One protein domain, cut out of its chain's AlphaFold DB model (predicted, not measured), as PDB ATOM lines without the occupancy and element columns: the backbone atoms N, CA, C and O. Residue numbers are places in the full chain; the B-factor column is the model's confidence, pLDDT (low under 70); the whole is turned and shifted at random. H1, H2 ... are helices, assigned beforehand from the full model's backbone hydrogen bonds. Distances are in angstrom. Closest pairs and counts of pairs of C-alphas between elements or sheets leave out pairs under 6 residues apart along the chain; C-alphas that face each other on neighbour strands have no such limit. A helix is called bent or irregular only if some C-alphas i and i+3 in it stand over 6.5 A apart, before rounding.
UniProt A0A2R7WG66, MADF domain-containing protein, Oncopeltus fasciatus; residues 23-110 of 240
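What this domain is: This is residues 23 to 110 of the 240 residues of the protein "MADF domain-containing protein" of Oncopeltus fasciatus (UniProt A0A2R7WG66). One long helix, H3, makes the longest axis, and H2 meets its first residues at a corner, about perpendicular, so that the two make an L. H1 runs side by side with H2, opposite ways, and the long link after H3 folds back along it to the short H4, which stands crosswise near the later half of H3. Residues 36 to 43, of which 42 and 43 belong to H2 and the others to the link from H1 to H2, stick out. The printed part has 88 residues, all helix by class, with H1, H2, H3 and H4 in chain order and no named strand. It is only just compact, close to loose, with a radius of gyration of the C-alphas of 14.4 A and spans of 41 by 32 by 19 A.

Where its parts are: H3, residues 65 to 87, is 32.8 A long, from C-alpha 65 at (9.964, -8.043, 10.123) to C-alpha 87 at (11.910, -29.825, 34.520). H2, residues 42 to 56, measures 21.2 A. H1, residues 23 to 32, begins at C-alpha 23 (21.087, -20.873, 7.449) and measures 14.6 A. H4, residues 102 to 108, measures 11.2 A.

How they stand to each other: H3 touches H2 with residues 65 to 69 alone, about perpendicular at 90 degrees; the closest C-alphas, of Ala 53 and Arg 65, are 5.3 A apart. H1 and H2 are close but not clearly touching, at a shallow tilt of 11 degrees, opposite ways; their closest C-alphas, of Leu 27 and Met 52, are 7.2 A apart. H3 and H4 are close but not clearly touching, about perpendicular at 90 degrees, with the closest C-alphas, of Leu 83 and Ala 105, 7.6 A apart. H1 is apart from H3 and H4, and H2 from H4. Every O i to N i+4 pair is within hydrogen-bond range in H1, H2 and H3; in H4 0 of 3 are, beside 3 of 4 O i to N i+3 pairs. H4 is neither bent nor irregular, but only just: C-alphas 103 and 106 are 6.4 A apart.

The domain as a whole: The two C-alphas farthest apart, of Glu 43 and Gly 90, are 43.6 A apart. The printed part has no cut. The link from H3 to H4, 14 residues, is long. Mean pLDDT of the printed part is 75.4, with residues 23 to 41 and 106 to 110 under 70.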
ATOM      1  N   ALA A  23      22.049 -21.976   7.335       39.81
ATOM      2  CA  ALA A  23      21.087 -20.873   7.449       39.81
ATOM      3  C   ALA A  23      20.514 -20.741   8.874       39.81
ATOM      4  O   ALA A  23      20.507 -19.659   9.460       39.81
ATOM      5  N   THR A  24      20.111 -21.863   9.477       48.12
ATOM      6  CA  THR A  24      19.609 -21.931  10.858       48.12
ATOM      7  C   THR A  24      20.679 -21.568  11.888       48.12
ATOM      8  O   THR A  24      20.363 -20.916  12.880       48.12
ATOM      9  N   PHE A  25      21.950 -21.898  11.633       45.44
ATOM     10  CA  PHE A  25      23.061 -21.544  12.522       45.44
ATOM     11  C   PHE A  25      23.355 -20.037  12.511       45.44
ATOM     12  O   PHE A  25      23.620 -19.458  13.560       45.44
ATOM     13  N   VAL A  26      23.250 -19.374  11.350       47.22
ATOM     14  CA  VAL A  26      23.358 -17.906  11.255       47.22
ATOM     15  C   VAL A  26      22.195 -17.228  11.981       47.22
ATOM     16  O   VAL A  26      22.433 -16.303  12.752       47.22
ATOM     17  N   LEU A  27      20.959 -17.717  11.823       46.47
ATOM     18  CA  LEU A  27      19.796 -17.167  12.529       46.47
ATOM     19  C   LEU A  27      19.873 -17.377  14.050       46.47
ATOM     20  O   LEU A  27      19.571 -16.447  14.797       46.47
ATOM     21  N   ALA A  28      20.333 -18.538  14.524       43.50
ATOM     22  CA  ALA A  28      20.565 -18.782  15.949       43.50
ATOM     23  C   ALA A  28      21.677 -17.871  16.502       43.50
ATOM     24  O   ALA A  28      21.478 -17.170  17.493       43.50
ATOM     25  N   LYS A  29      22.824 -17.795  15.813       40.78
ATOM     26  CA  LYS A  29      23.993 -17.013  16.246       40.78
ATOM     27  C   LYS A  29      23.770 -15.494  16.163       40.78
ATOM     28  O   LYS A  29      24.302 -14.768  16.997       40.78
ATOM     29  N   MET A  30      22.932 -15.013  15.239       41.75
ATOM     30  CA  MET A  30      22.449 -13.622  15.216       41.75
ATOM     31  C   MET A  30      21.372 -13.344  16.276       41.75
ATOM     32  O   MET A  30      21.359 -12.257  16.848       41.75
ATOM     33  N   SER A  31      20.510 -14.316  16.601       43.69
ATOM     34  CA  SER A  31      19.489 -14.160  17.654       43.69
ATOM     35  C   SER A  31      20.086 -14.018  19.061       43.69
ATOM     36  O   SER A  31      19.448 -13.434  19.937       43.69
ATOM     37  N   ILE A  32      21.302 -14.530  19.283       48.97
ATOM     38  CA  ILE A  32      21.970 -14.543  20.593       48.97
ATOM     39  C   ILE A  32      22.532 -13.163  20.993       48.97
ATOM     40  O   ILE A  32      22.541 -12.837  22.176       48.97
ATOM     41  N   ASN A  33      22.929 -12.301  20.047       42.28
ATOM     42  CA  ASN A  33      23.649 -11.053  20.369       42.28
ATOM     43  C   ASN A  33      22.751  -9.806  20.563       42.28
ATOM     44  O   ASN A  33      23.235  -8.677  20.571       42.28
ATOM     45  N   ILE A  34      21.431  -9.992  20.695       46.31
ATOM     46  CA  ILE A  34      20.433  -8.907  20.850       46.31
ATOM     47  C   ILE A  34      19.804  -8.910  22.262       46.31
ATOM     48  O   ILE A  34      19.040  -8.009  22.609       46.31
ATOM     49  N   PHE A  35      20.116  -9.911  23.097       47.22
ATOM     50  CA  PHE A  35      19.468 -10.118  24.398       47.22
ATOM     51  C   PHE A  35      20.438 -10.104  25.592       47.22
ATOM     52  O   PHE A  35      20.354 -10.925  26.498       47.22
ATOM     53  N   ILE A  36      21.314  -9.100  25.630       44.50
ATOM     54  CA  ILE A  36      21.729  -8.516  26.912       44.50
ATOM     55  C   ILE A  36      20.807  -7.311  27.147       44.50
ATOM     56  O   ILE A  36      20.682  -6.486  26.233       44.50
ATOM     57  N   PRO A  37      20.169  -7.156  28.326       41.75
ATOM     58  CA  PRO A  37      19.346  -5.994  28.657       41.75
ATOM     59  C   PRO A  37      20.221  -4.765  28.952       41.75
ATOM     60  O   PRO A  37      20.177  -4.173  30.026       41.75
ATOM     61  N   THR A  38      21.015  -4.351  27.967       45.09
ATOM     62  CA  THR A  38      21.522  -2.982  27.914       45.09
ATOM     63  C   THR A  38      20.361  -2.055  27.531       45.09
ATOM     64  O   THR A  38      19.497  -2.450  26.736       45.09
ATOM     65  N   PRO A  39      20.329  -0.797  28.008       46.97
ATOM     66  CA  PRO A  39      19.363   0.217  27.563       46.97
ATOM     67  C   PRO A  39      19.634   0.699  26.117       46.97
ATOM     68  O   PRO A  39      19.321   1.830  25.752       46.97
ATOM     69  N   CYS A  40      20.252  -0.144  25.282       52.09
ATOM     70  CA  CYS A  40      20.698   0.203  23.943       52.09
ATOM     71  C   CYS A  40      19.514   0.318  22.970       52.09
ATOM     72  O   CYS A  40      18.499  -0.377  23.094       52.09
ATOM     73  N   SER A  41      19.654   1.252  22.031       65.62
ATOM     74  CA  SER A  41      18.534   2.017  21.491       65.62
ATOM     75  C   SER A  41      17.491   1.219  20.700       65.62
ATOM     76  O   SER A  41      17.724   0.126  20.173       65.62
ATOM     77  N   ARG A  42      16.297   1.817  20.600       70.62
ATOM     78  CA  ARG A  42      15.160   1.290  19.836       70.62
ATOM     79  C   ARG A  42      15.527   1.058  18.366       70.62
ATOM     80  O   ARG A  42      15.060   0.069  17.803       70.62
ATOM     81  N   GLU A  43      16.379   1.907  17.779       78.19
ATOM     82  CA  GLU A  43      16.844   1.750  16.392       78.19
ATOM     83  C   GLU A  43      17.629   0.449  16.196       78.19
ATOM     84  O   GLU A  43      17.300  -0.314  15.295       78.19
ATOM     85  N   LYS A  44      18.591   0.124  17.070       79.12
ATOM     86  CA  LYS A  44      19.426  -1.087  16.926       79.12
ATOM     87  C   LYS A  44      18.609  -2.378  16.969       79.12
ATOM     88  O   LYS A  44      18.902  -3.339  16.262       79.12
ATOM     89  N   LYS A  45      17.540  -2.402  17.775       76.38
ATOM     90  CA  LYS A  45      16.587  -3.525  17.794       76.38
ATOM     91  C   LYS A  45      15.820  -3.622  16.473       76.38
ATOM     92  O   LYS A  45      15.606  -4.727  15.989       76.38
ATOM     93  N   ILE A  46      15.411  -2.490  15.899       85.44
ATOM     94  CA  ILE A  46      14.733  -2.423  14.595       85.44
ATOM     95  C   ILE A  46      15.664  -2.917  13.479       85.44
ATOM     96  O   ILE A  46      15.306  -3.868  12.788       85.44
ATOM     97  N   GLU A  47      16.870  -2.356  13.386       85.75
ATOM     98  CA  GLU A  47      17.915  -2.721  12.422       85.75
ATOM     99  C   GLU A  47      18.218  -4.225  12.445       85.75
ATOM    100  O   GLU A  47      18.209  -4.884  11.406       85.75
ATOM    101  N   ALA A  48      18.395  -4.806  13.635       82.25
ATOM    102  CA  ALA A  48      18.662  -6.233  13.772       82.25
ATOM    103  C   ALA A  48      17.482  -7.117  13.312       82.25
ATOM    104  O   ALA A  48      17.700  -8.170  12.708       82.25
ATOM    105  N   TYR A  49      16.229  -6.699  13.543       86.12
ATOM    106  CA  TYR A  49      15.066  -7.397  12.983       86.12
ATOM    107  C   TYR A  49      14.960  -7.249  11.461       86.12
ATOM    108  O   TYR A  49      14.539  -8.198  10.797       86.12
ATOM    109  N   ASP A  50      15.340  -6.099  10.906       87.56
ATOM    110  CA  ASP A  50      15.307  -5.852   9.463       87.56
ATOM    111  C   ASP A  50      16.411  -6.648   8.738       87.56
ATOM    112  O   ASP A  50      16.156  -7.239   7.686       87.56
ATOM    113  N   LEU A  51      17.592  -6.793   9.353       89.00
ATOM    114  CA  LEU A  51      18.664  -7.689   8.901       89.00
ATOM    115  C   LEU A  51      18.237  -9.165   8.943       89.00
ATOM    116  O   LEU A  51      18.436  -9.899   7.972       89.00
ATOM    117  N   MET A  52      17.595  -9.605  10.033       85.00
ATOM    118  CA  MET A  52      17.030 -10.958  10.109       85.00
ATOM    119  C   MET A  52      15.930 -11.181   9.064       85.00
ATOM    120  O   MET A  52      15.873 -12.259   8.482       85.00
ATOM    121  N   ALA A  53      15.095 -10.180   8.762       88.88
ATOM    122  CA  ALA A  53      14.101 -10.271   7.689       88.88
ATOM    123  C   ALA A  53      14.745 -10.319   6.295       88.88
ATOM    124  O   ALA A  53      14.277 -11.058   5.433       88.88
ATOM    125  N   ALA A  54      15.844  -9.595   6.060       89.25
ATOM    126  CA  ALA A  54      16.624  -9.720   4.829       89.25
ATOM    127  C   ALA A  54      17.188 -11.137   4.645       89.25
ATOM    128  O   ALA A  54      17.070 -11.693   3.558       89.25
ATOM    129  N   LYS A  55      17.709 -11.757   5.712       87.12
ATOM    130  CA  LYS A  55      18.166 -13.155   5.672       87.12
ATOM    131  C   LYS A  55      17.035 -14.172   5.559       87.12
ATOM    132  O   LYS A  55      17.171 -15.144   4.829       87.12
ATOM    133  N   PHE A  56      15.896 -13.943   6.207       87.25
ATOM    134  CA  PHE A  56      14.744 -14.838   6.083       87.25
ATOM    135  C   PHE A  56      14.144 -14.810   4.664       87.25
ATOM    136  O   PHE A  56      13.657 -15.839   4.197       87.25
ATOM    137  N   ARG A  57      14.283 -13.689   3.933       92.50
ATOM    138  CA  ARG A  57      13.905 -13.564   2.512       92.50
ATOM    139  C   ARG A  57      14.728 -14.398   1.530       92.50
ATOM    140  O   ARG A  57      14.252 -14.623   0.424       92.50
ATOM    141  N   GLU A  58      15.893 -14.917   1.926       90.94
ATOM    142  CA  GLU A  58      16.652 -15.886   1.112       90.94
ATOM    143  C   GLU A  58      15.909 -17.232   0.976       90.94
ATOM    144  O   GLU A  58      16.179 -17.989   0.049       90.94
ATOM    145  N   ILE A  59      14.963 -17.520   1.884       88.06
ATOM    146  CA  ILE A  59      14.158 -18.756   1.916       88.06
ATOM    147  C   ILE A  59      12.661 -18.454   1.705       88.06
ATOM    148  O   ILE A  59      11.965 -19.215   1.037       88.06
ATOM    149  N   TYR A  60      12.167 -17.338   2.250       85.00
ATOM    150  CA  TYR A  60      10.761 -16.919   2.208       85.00
ATOM    151  C   TYR A  60      10.654 -15.492   1.636       85.00
ATOM    152  O   TYR A  60      10.717 -14.534   2.408       85.00
ATOM    153  N   PRO A  61      10.537 -15.305   0.307       91.00
ATOM    154  CA  PRO A  61      10.666 -13.987  -0.336       91.00
ATOM    155  C   PRO A  61       9.708 -12.895   0.174       91.00
ATOM    156  O   PRO A  61      10.023 -11.708   0.087       91.00
ATOM    157  N   ASP A  62       8.564 -13.286   0.739       90.25
ATOM    158  CA  ASP A  62       7.528 -12.436   1.341       90.25
ATOM    159  C   ASP A  62       7.789 -12.069   2.820       90.25
ATOM    160  O   ASP A  62       7.015 -11.329   3.434       90.25
ATOM    161  N   ALA A  63       8.878 -12.562   3.418       89.25
ATOM    162  CA  ALA A  63       9.183 -12.379   4.831       89.25
ATOM    163  C   ALA A  63       9.362 -10.907   5.242       89.25
ATOM    164  O   ALA A  63      10.368 -10.254   4.952       89.25
ATOM    165  N   THR A  64       8.414 -10.412   6.040       92.88
ATOM    166  CA  THR A  64       8.501  -9.110   6.714       92.88
ATOM    167  C   THR A  64       9.046  -9.242   8.138       92.88
ATOM    168  O   THR A  64       8.983 -10.310   8.754       92.88
ATOM    169  N   ARG A  65       9.514  -8.131   8.720       87.94
ATOM    170  CA  ARG A  65       9.964  -8.043  10.123       87.94
ATOM    171  C   ARG A  65       9.003  -8.694  11.124       87.94
ATOM    172  O   ARG A  65       9.443  -9.339  12.075       87.94
ATOM    173  N   ASP A  66       7.696  -8.541  10.936       86.88
ATOM    174  CA  ASP A  66       6.722  -9.068  11.894       86.88
ATOM    175  C   ASP A  66       6.501 -10.581  11.734       86.88
ATOM    176  O   ASP A  66       6.185 -11.254  12.717       86.88
ATOM    177  N   THR A  67       6.794 -11.160  10.558       84.62
ATOM    178  CA  THR A  67       6.912 -12.626  10.422       84.62
ATOM    179  C   THR A  67       8.078 -13.165  11.252       84.62
ATOM    180  O   THR A  67       7.889 -14.139  11.983       84.62
ATOM    181  N   VAL A  68       9.233 -12.488  11.227       86.25
ATOM    182  CA  VAL A  68      10.430 -12.850  12.007       86.25
ATOM    183  C   VAL A  68      10.149 -12.761  13.505       86.25
ATOM    184  O   VAL A  68      10.337 -13.746  14.215       86.25
ATOM    185  N   LYS A  69       9.606 -11.635  13.995       84.06
ATOM    186  CA  LYS A  69       9.201 -11.491  15.409       84.06
ATOM    187  C   LYS A  69       8.226 -12.587  15.845       84.06
ATOM    188  O   LYS A  69       8.411 -13.188  16.902       84.06
ATOM    189  N   ARG A  70       7.203 -12.874  15.028       84.44
ATOM    190  CA  ARG A  70       6.214 -13.927  15.308       84.44
ATOM    191  C   ARG A  70       6.875 -15.304  15.384       84.44
ATOM    192  O   ARG A  70       6.586 -16.048  16.312       84.44
ATOM    193  N   LYS A  71       7.785 -15.633  14.461       86.12
ATOM    194  CA  LYS A  71       8.541 -16.899  14.470       86.12
ATOM    195  C   LYS A  71       9.458 -17.016  15.691       86.12
ATOM    196  O   LYS A  71       9.409 -18.040  16.364       86.12
ATOM    197  N   ILE A  72      10.203 -15.965  16.040       87.12
ATOM    198  CA  ILE A  72      11.032 -15.923  17.257       87.12
ATOM    199  C   ILE A  72      10.175 -16.156  18.511       87.12
ATOM    200  O   ILE A  72      10.548 -16.958  19.366       87.12
ATOM    201  N   ASN A  73       9.007 -15.517  18.613       82.19
ATOM    202  CA  ASN A  73       8.104 -15.720  19.748       82.19
ATOM    203  C   ASN A  73       7.514 -17.141  19.791       82.19
ATOM    204  O   ASN A  73       7.445 -17.718  20.871       82.19
ATOM    205  N   ILE A  74       7.159 -17.740  18.647       84.56
ATOM    206  CA  ILE A  74       6.715 -19.146  18.583       84.56
ATOM    207  C   ILE A  74       7.823 -20.090  19.076       84.56
ATOM    208  O   ILE A  74       7.558 -20.940  19.922       84.56
ATOM    209  N   LEU A  75       9.065 -19.918  18.605       87.69
ATOM    210  CA  LEU A  75      10.207 -20.734  19.039       87.69
ATOM    211  C   LEU A  75      10.460 -20.598  20.549       87.69
ATOM    212  O   LEU A  75      10.635 -21.608  21.227       87.69
ATOM    213  N   ARG A  76      10.403 -19.374  21.093       83.88
ATOM    214  CA  ARG A  76      10.516 -19.113  22.542       83.88
ATOM    215  C   ARG A  76       9.403 -19.791  23.340       83.88
ATOM    216  O   ARG A  76       9.696 -20.515  24.284       83.88
ATOM    217  N   THR A  77       8.139 -19.601  22.963       83.00
ATOM    218  CA  THR A  77       6.996 -20.207  23.668       83.00
ATOM    219  C   THR A  77       7.045 -21.734  23.618       83.00
ATOM    220  O   THR A  77       6.800 -22.382  24.633       83.00
ATOM    221  N   ASN A  78       7.418 -22.318  22.477       84.38
ATOM    222  CA  ASN A  78       7.585 -23.764  22.345       84.38
ATOM    223  C   ASN A  78       8.744 -24.279  23.208       84.38
ATOM    224  O   ASN A  78       8.556 -25.246  23.943       84.38
ATOM    225  N   TYR A  79       9.895 -23.599  23.189       88.56
ATOM    226  CA  TYR A  79      11.030 -23.920  24.054       88.56
ATOM    227  C   TYR A  79      10.644 -23.887  25.540       88.56
ATOM    228  O   TYR A  79      10.879 -24.863  26.241       88.56
ATOM    229  N   ARG A  80       9.972 -22.827  26.017       86.25
ATOM    230  CA  ARG A  80       9.496 -22.724  27.413       86.25
ATOM    231  C   ARG A  80       8.537 -23.852  27.791       86.25
ATOM    232  O   ARG A  80       8.645 -24.407  28.881       86.25
ATOM    233  N   LYS A  81       7.583 -24.182  26.911       87.38
ATOM    234  CA  LYS A  81       6.626 -25.277  27.135       87.38
ATOM    235  C   LYS A  81       7.341 -26.625  27.225       87.38
ATOM    236  O   LYS A  81       6.971 -27.439  28.061       87.38
ATOM    237  N   GLU A  82       8.366 -26.848  26.407       90.00
ATOM    238  CA  GLU A  82       9.179 -28.063  26.461       90.00
ATOM    239  C   GLU A  82      10.077 -28.097  27.709       90.00
ATOM    240  O   GLU A  82      10.106 -29.107  28.404       90.00
ATOM    241  N   LEU A  83      10.717 -26.976  28.064       87.88
ATOM    242  CA  LEU A  83      11.526 -26.824  29.276       87.88
ATOM    243  C   LEU A  83      10.704 -27.135  30.536       87.88
ATOM    244  O   LEU A  83      11.154 -27.914  31.370       87.88
ATOM    245  N   LYS A  84       9.470 -26.618  30.640       87.75
ATOM    246  CA  LYS A  84       8.543 -26.943  31.740       87.75
ATOM    247  C   LYS A  84       8.287 -28.455  31.865       87.75
ATOM    248  O   LYS A  84       8.238 -28.953  32.984       87.75
ATOM    249  N   LYS A  85       8.171 -29.200  30.754       88.94
ATOM    250  CA  LYS A  85       8.016 -30.671  30.787       88.94
ATOM    251  C   LYS A  85       9.294 -31.381  31.228       88.94
ATOM    252  O   LYS A  85       9.217 -32.301  32.029       88.94
ATOM    253  N   VAL A  86      10.455 -30.969  30.712       89.06
ATOM    254  CA  VAL A  86      11.748 -31.570  31.084       89.06
ATOM    255  C   VAL A  86      12.029 -31.357  32.576       89.06
ATOM    256  O   VAL A  86      12.421 -32.297  33.260       89.06
ATOM    257  N   LEU A  87      11.759 -30.155  33.097       86.25
ATOM    258  CA  LEU A  87      11.910 -29.825  34.520       86.25
ATOM    259  C   LEU A  87      10.900 -30.552  35.424       86.25
ATOM    260  O   LEU A  87      11.234 -30.863  36.561       86.25
ATOM    261  N   ALA A  88       9.700 -30.871  34.925       86.56
ATOM    262  CA  ALA A  88       8.732 -31.708  35.642       86.56
ATOM    263  C   ALA A  88       9.166 -33.188  35.766       86.56
ATOM    264  O   ALA A  88       8.531 -33.952  36.493       86.56
ATOM    265  N   GLY A  89      10.252 -33.588  35.093       85.81
ATOM    266  CA  GLY A  89      10.811 -34.935  35.141       85.81
ATOM    267  C   GLY A  89      10.189 -35.898  34.126       85.81
ATOM    268  O   GLY A  89       9.119 -35.669  33.568       85.81
ATOM    269  N   GLY A  90      10.899 -36.994  33.838       80.75
ATOM    270  CA  GLY A  90      10.434 -38.073  32.953       80.75
ATOM    271  C   GLY A  90      10.340 -37.741  31.453       80.75
ATOM    272  O   GLY A  90      10.251 -38.660  30.643       80.75
ATOM    273  N   HIS A  91      10.403 -36.467  31.053       89.69
ATOM    274  CA  HIS A  91      10.307 -36.043  29.653       89.69
ATOM    275  C   HIS A  91      11.683 -35.796  29.021       89.69
ATOM    276  O   HIS A  91      12.450 -34.953  29.490       89.69
ATOM    277  N   LYS A  92      11.982 -36.478  27.908       89.88
ATOM    278  CA  LYS A  92      13.146 -36.173  27.062       89.88
ATOM    279  C   LYS A  92      12.748 -35.113  26.021       89.88
ATOM    280  O   LYS A  92      11.763 -35.331  25.317       89.88
ATOM    281  N   PRO A  93      13.494 -34.001  25.875       89.19
ATOM    282  CA  PRO A  93      13.142 -32.953  24.921       89.19
ATOM    283  C   PRO A  93      13.154 -33.464  23.474       89.19
ATOM    284  O   PRO A  93      14.083 -34.156  23.058       89.19
ATOM    285  N   ASN A  94      12.119 -33.096  22.711       84.19
ATOM    286  CA  ASN A  94      11.917 -33.516  21.316       84.19
ATOM    287  C   ASN A  94      12.166 -32.378  20.299       84.19
ATOM    288  O   ASN A  94      12.226 -32.597  19.091       84.19
ATOM    289  N   LEU A  95      12.305 -31.129  20.759       86.38
ATOM    290  CA  LEU A  95      12.612 -29.999  19.879       86.38
ATOM    291  C   LEU A  95      14.075 -30.067  19.418       86.38
ATOM    292  O   LEU A  95      14.981 -30.045  20.247       86.38
ATOM    293  N   TRP A  96      14.312 -30.062  18.101       87.25
ATOM    294  CA  TRP A  96      15.672 -30.126  17.538       87.25
ATOM    295  C   TRP A  96      16.580 -28.972  17.990       87.25
ATOM    296  O   TRP A  96      17.786 -29.151  18.032       87.25
ATOM    297  N   TYR A  97      15.996 -27.817  18.333       82.81
ATOM    298  CA  TYR A  97      16.680 -26.603  18.800       82.81
ATOM    299  C   TYR A  97      16.721 -26.470  20.334       82.81
ATOM    300  O   TYR A  97      16.978 -25.383  20.860       82.81
ATOM    301  N   TYR A  98      16.374 -27.525  21.082       86.81
ATOM    302  CA  TYR A  98      16.230 -27.447  22.538       86.81
ATOM    303  C   TYR A  98      17.544 -27.090  23.244       86.81
ATOM    304  O   TYR A  98      17.554 -26.262  24.155       86.81
ATOM    305  N   HIS A  99      18.658 -27.686  22.818       86.50
ATOM    306  CA  HIS A  99      19.965 -27.443  23.430       86.50
ATOM    307  C   HIS A  99      20.528 -26.073  23.024       86.50
ATOM    308  O   HIS A  99      21.118 -25.375  23.844       86.50
ATOM    309  N   GLU A 100      20.259 -25.635  21.798       83.25
ATOM    310  CA  GLU A 100      20.630 -24.338  21.234       83.25
ATOM    311  C   GLU A 100      19.907 -23.179  21.931       83.25
ATOM    312  O   GLU A 100      20.452 -22.083  22.025       83.25
ATOM    313  N   PHE A 101      18.689 -23.413  22.428       84.69
ATOM    314  CA  PHE A 101      17.880 -22.422  23.145       84.69
ATOM    315  C   PHE A 101      18.070 -22.487  24.674       84.69
ATOM    316  O   PHE A 101      17.438 -21.717  25.394       84.69
ATOM    317  N   SER A 102      18.979 -23.334  25.178       81.38
ATOM    318  CA  SER A 102      19.276 -23.493  26.616       81.38
ATOM    319  C   SER A 102      19.611 -22.185  27.345       81.38
ATOM    320  O   SER A 102      19.223 -22.014  28.498       81.38
ATOM    321  N   PHE A 103      20.237 -21.220  26.662       81.12
ATOM    322  CA  PHE A 103      20.529 -19.889  27.209       81.12
ATOM    323  C   PHE A 103      19.275 -19.091  27.619       81.12
ATOM    324  O   PHE A 103      19.378 -18.143  28.394       81.12
ATOM    325  N   LEU A 104      18.088 -19.459  27.119       78.56
ATOM    326  CA  LEU A 104      16.825 -18.830  27.506       78.56
ATOM    327  C   LEU A 104      16.306 -19.302  28.870       78.56
ATOM    328  O   LEU A 104      15.518 -18.578  29.472       78.56
ATOM    329  N   ALA A 105      16.732 -20.470  29.369       76.69
ATOM    330  CA  ALA A 105      16.255 -21.007  30.647       76.69
ATOM    331  C   ALA A 105      16.497 -20.024  31.804       76.69
ATOM    332  O   ALA A 105      15.571 -19.692  32.541       76.69
ATOM    333  N   GLY A 106      17.714 -19.476  31.891       64.50
ATOM    334  CA  GLY A 106      18.092 -18.527  32.940       64.50
ATOM    335  C   GLY A 106      17.441 -17.144  32.831       64.50
ATOM    336  O   GLY A 106      17.543 -16.365  33.766       64.50
ATOM    337  N   LEU A 107      16.774 -16.802  31.721       61.16
ATOM    338  CA  LEU A 107      16.142 -15.485  31.541       61.16
ATOM    339  C   LEU A 107      14.703 -15.432  32.070       61.16
ATOM    340  O   LEU A 107      14.213 -14.357  32.421       61.16
ATOM    341  N   GLU A 108      14.027 -16.580  32.138       52.66
ATOM    342  CA  GLU A 108      12.642 -16.675  32.614       52.66
ATOM    343  C   GLU A 108      12.570 -16.735  34.154       52.66
ATOM    344  O   GLU A 108      11.620 -16.203  34.728       52.66
ATOM    345  N   GLU A 109      13.590 -17.274  34.840       48.66
ATOM    346  CA  GLU A 109      13.661 -17.296  36.318       48.66
ATOM    347  C   GLU A 109      13.696 -15.891  36.951       48.66
ATOM    348  O   GLU A 109      13.241 -15.710  38.078       48.66
ATOM    349  N   PHE A 110      14.158 -14.868  36.223       42.59
ATOM    350  CA  PHE A 110      14.154 -13.477  36.697       42.59
ATOM    351  C   PHE A 110      12.800 -12.761  36.548       42.59
ATOM    352  O   PHE A 110      12.729 -11.552  36.772       42.59
TER     353      PHE A 110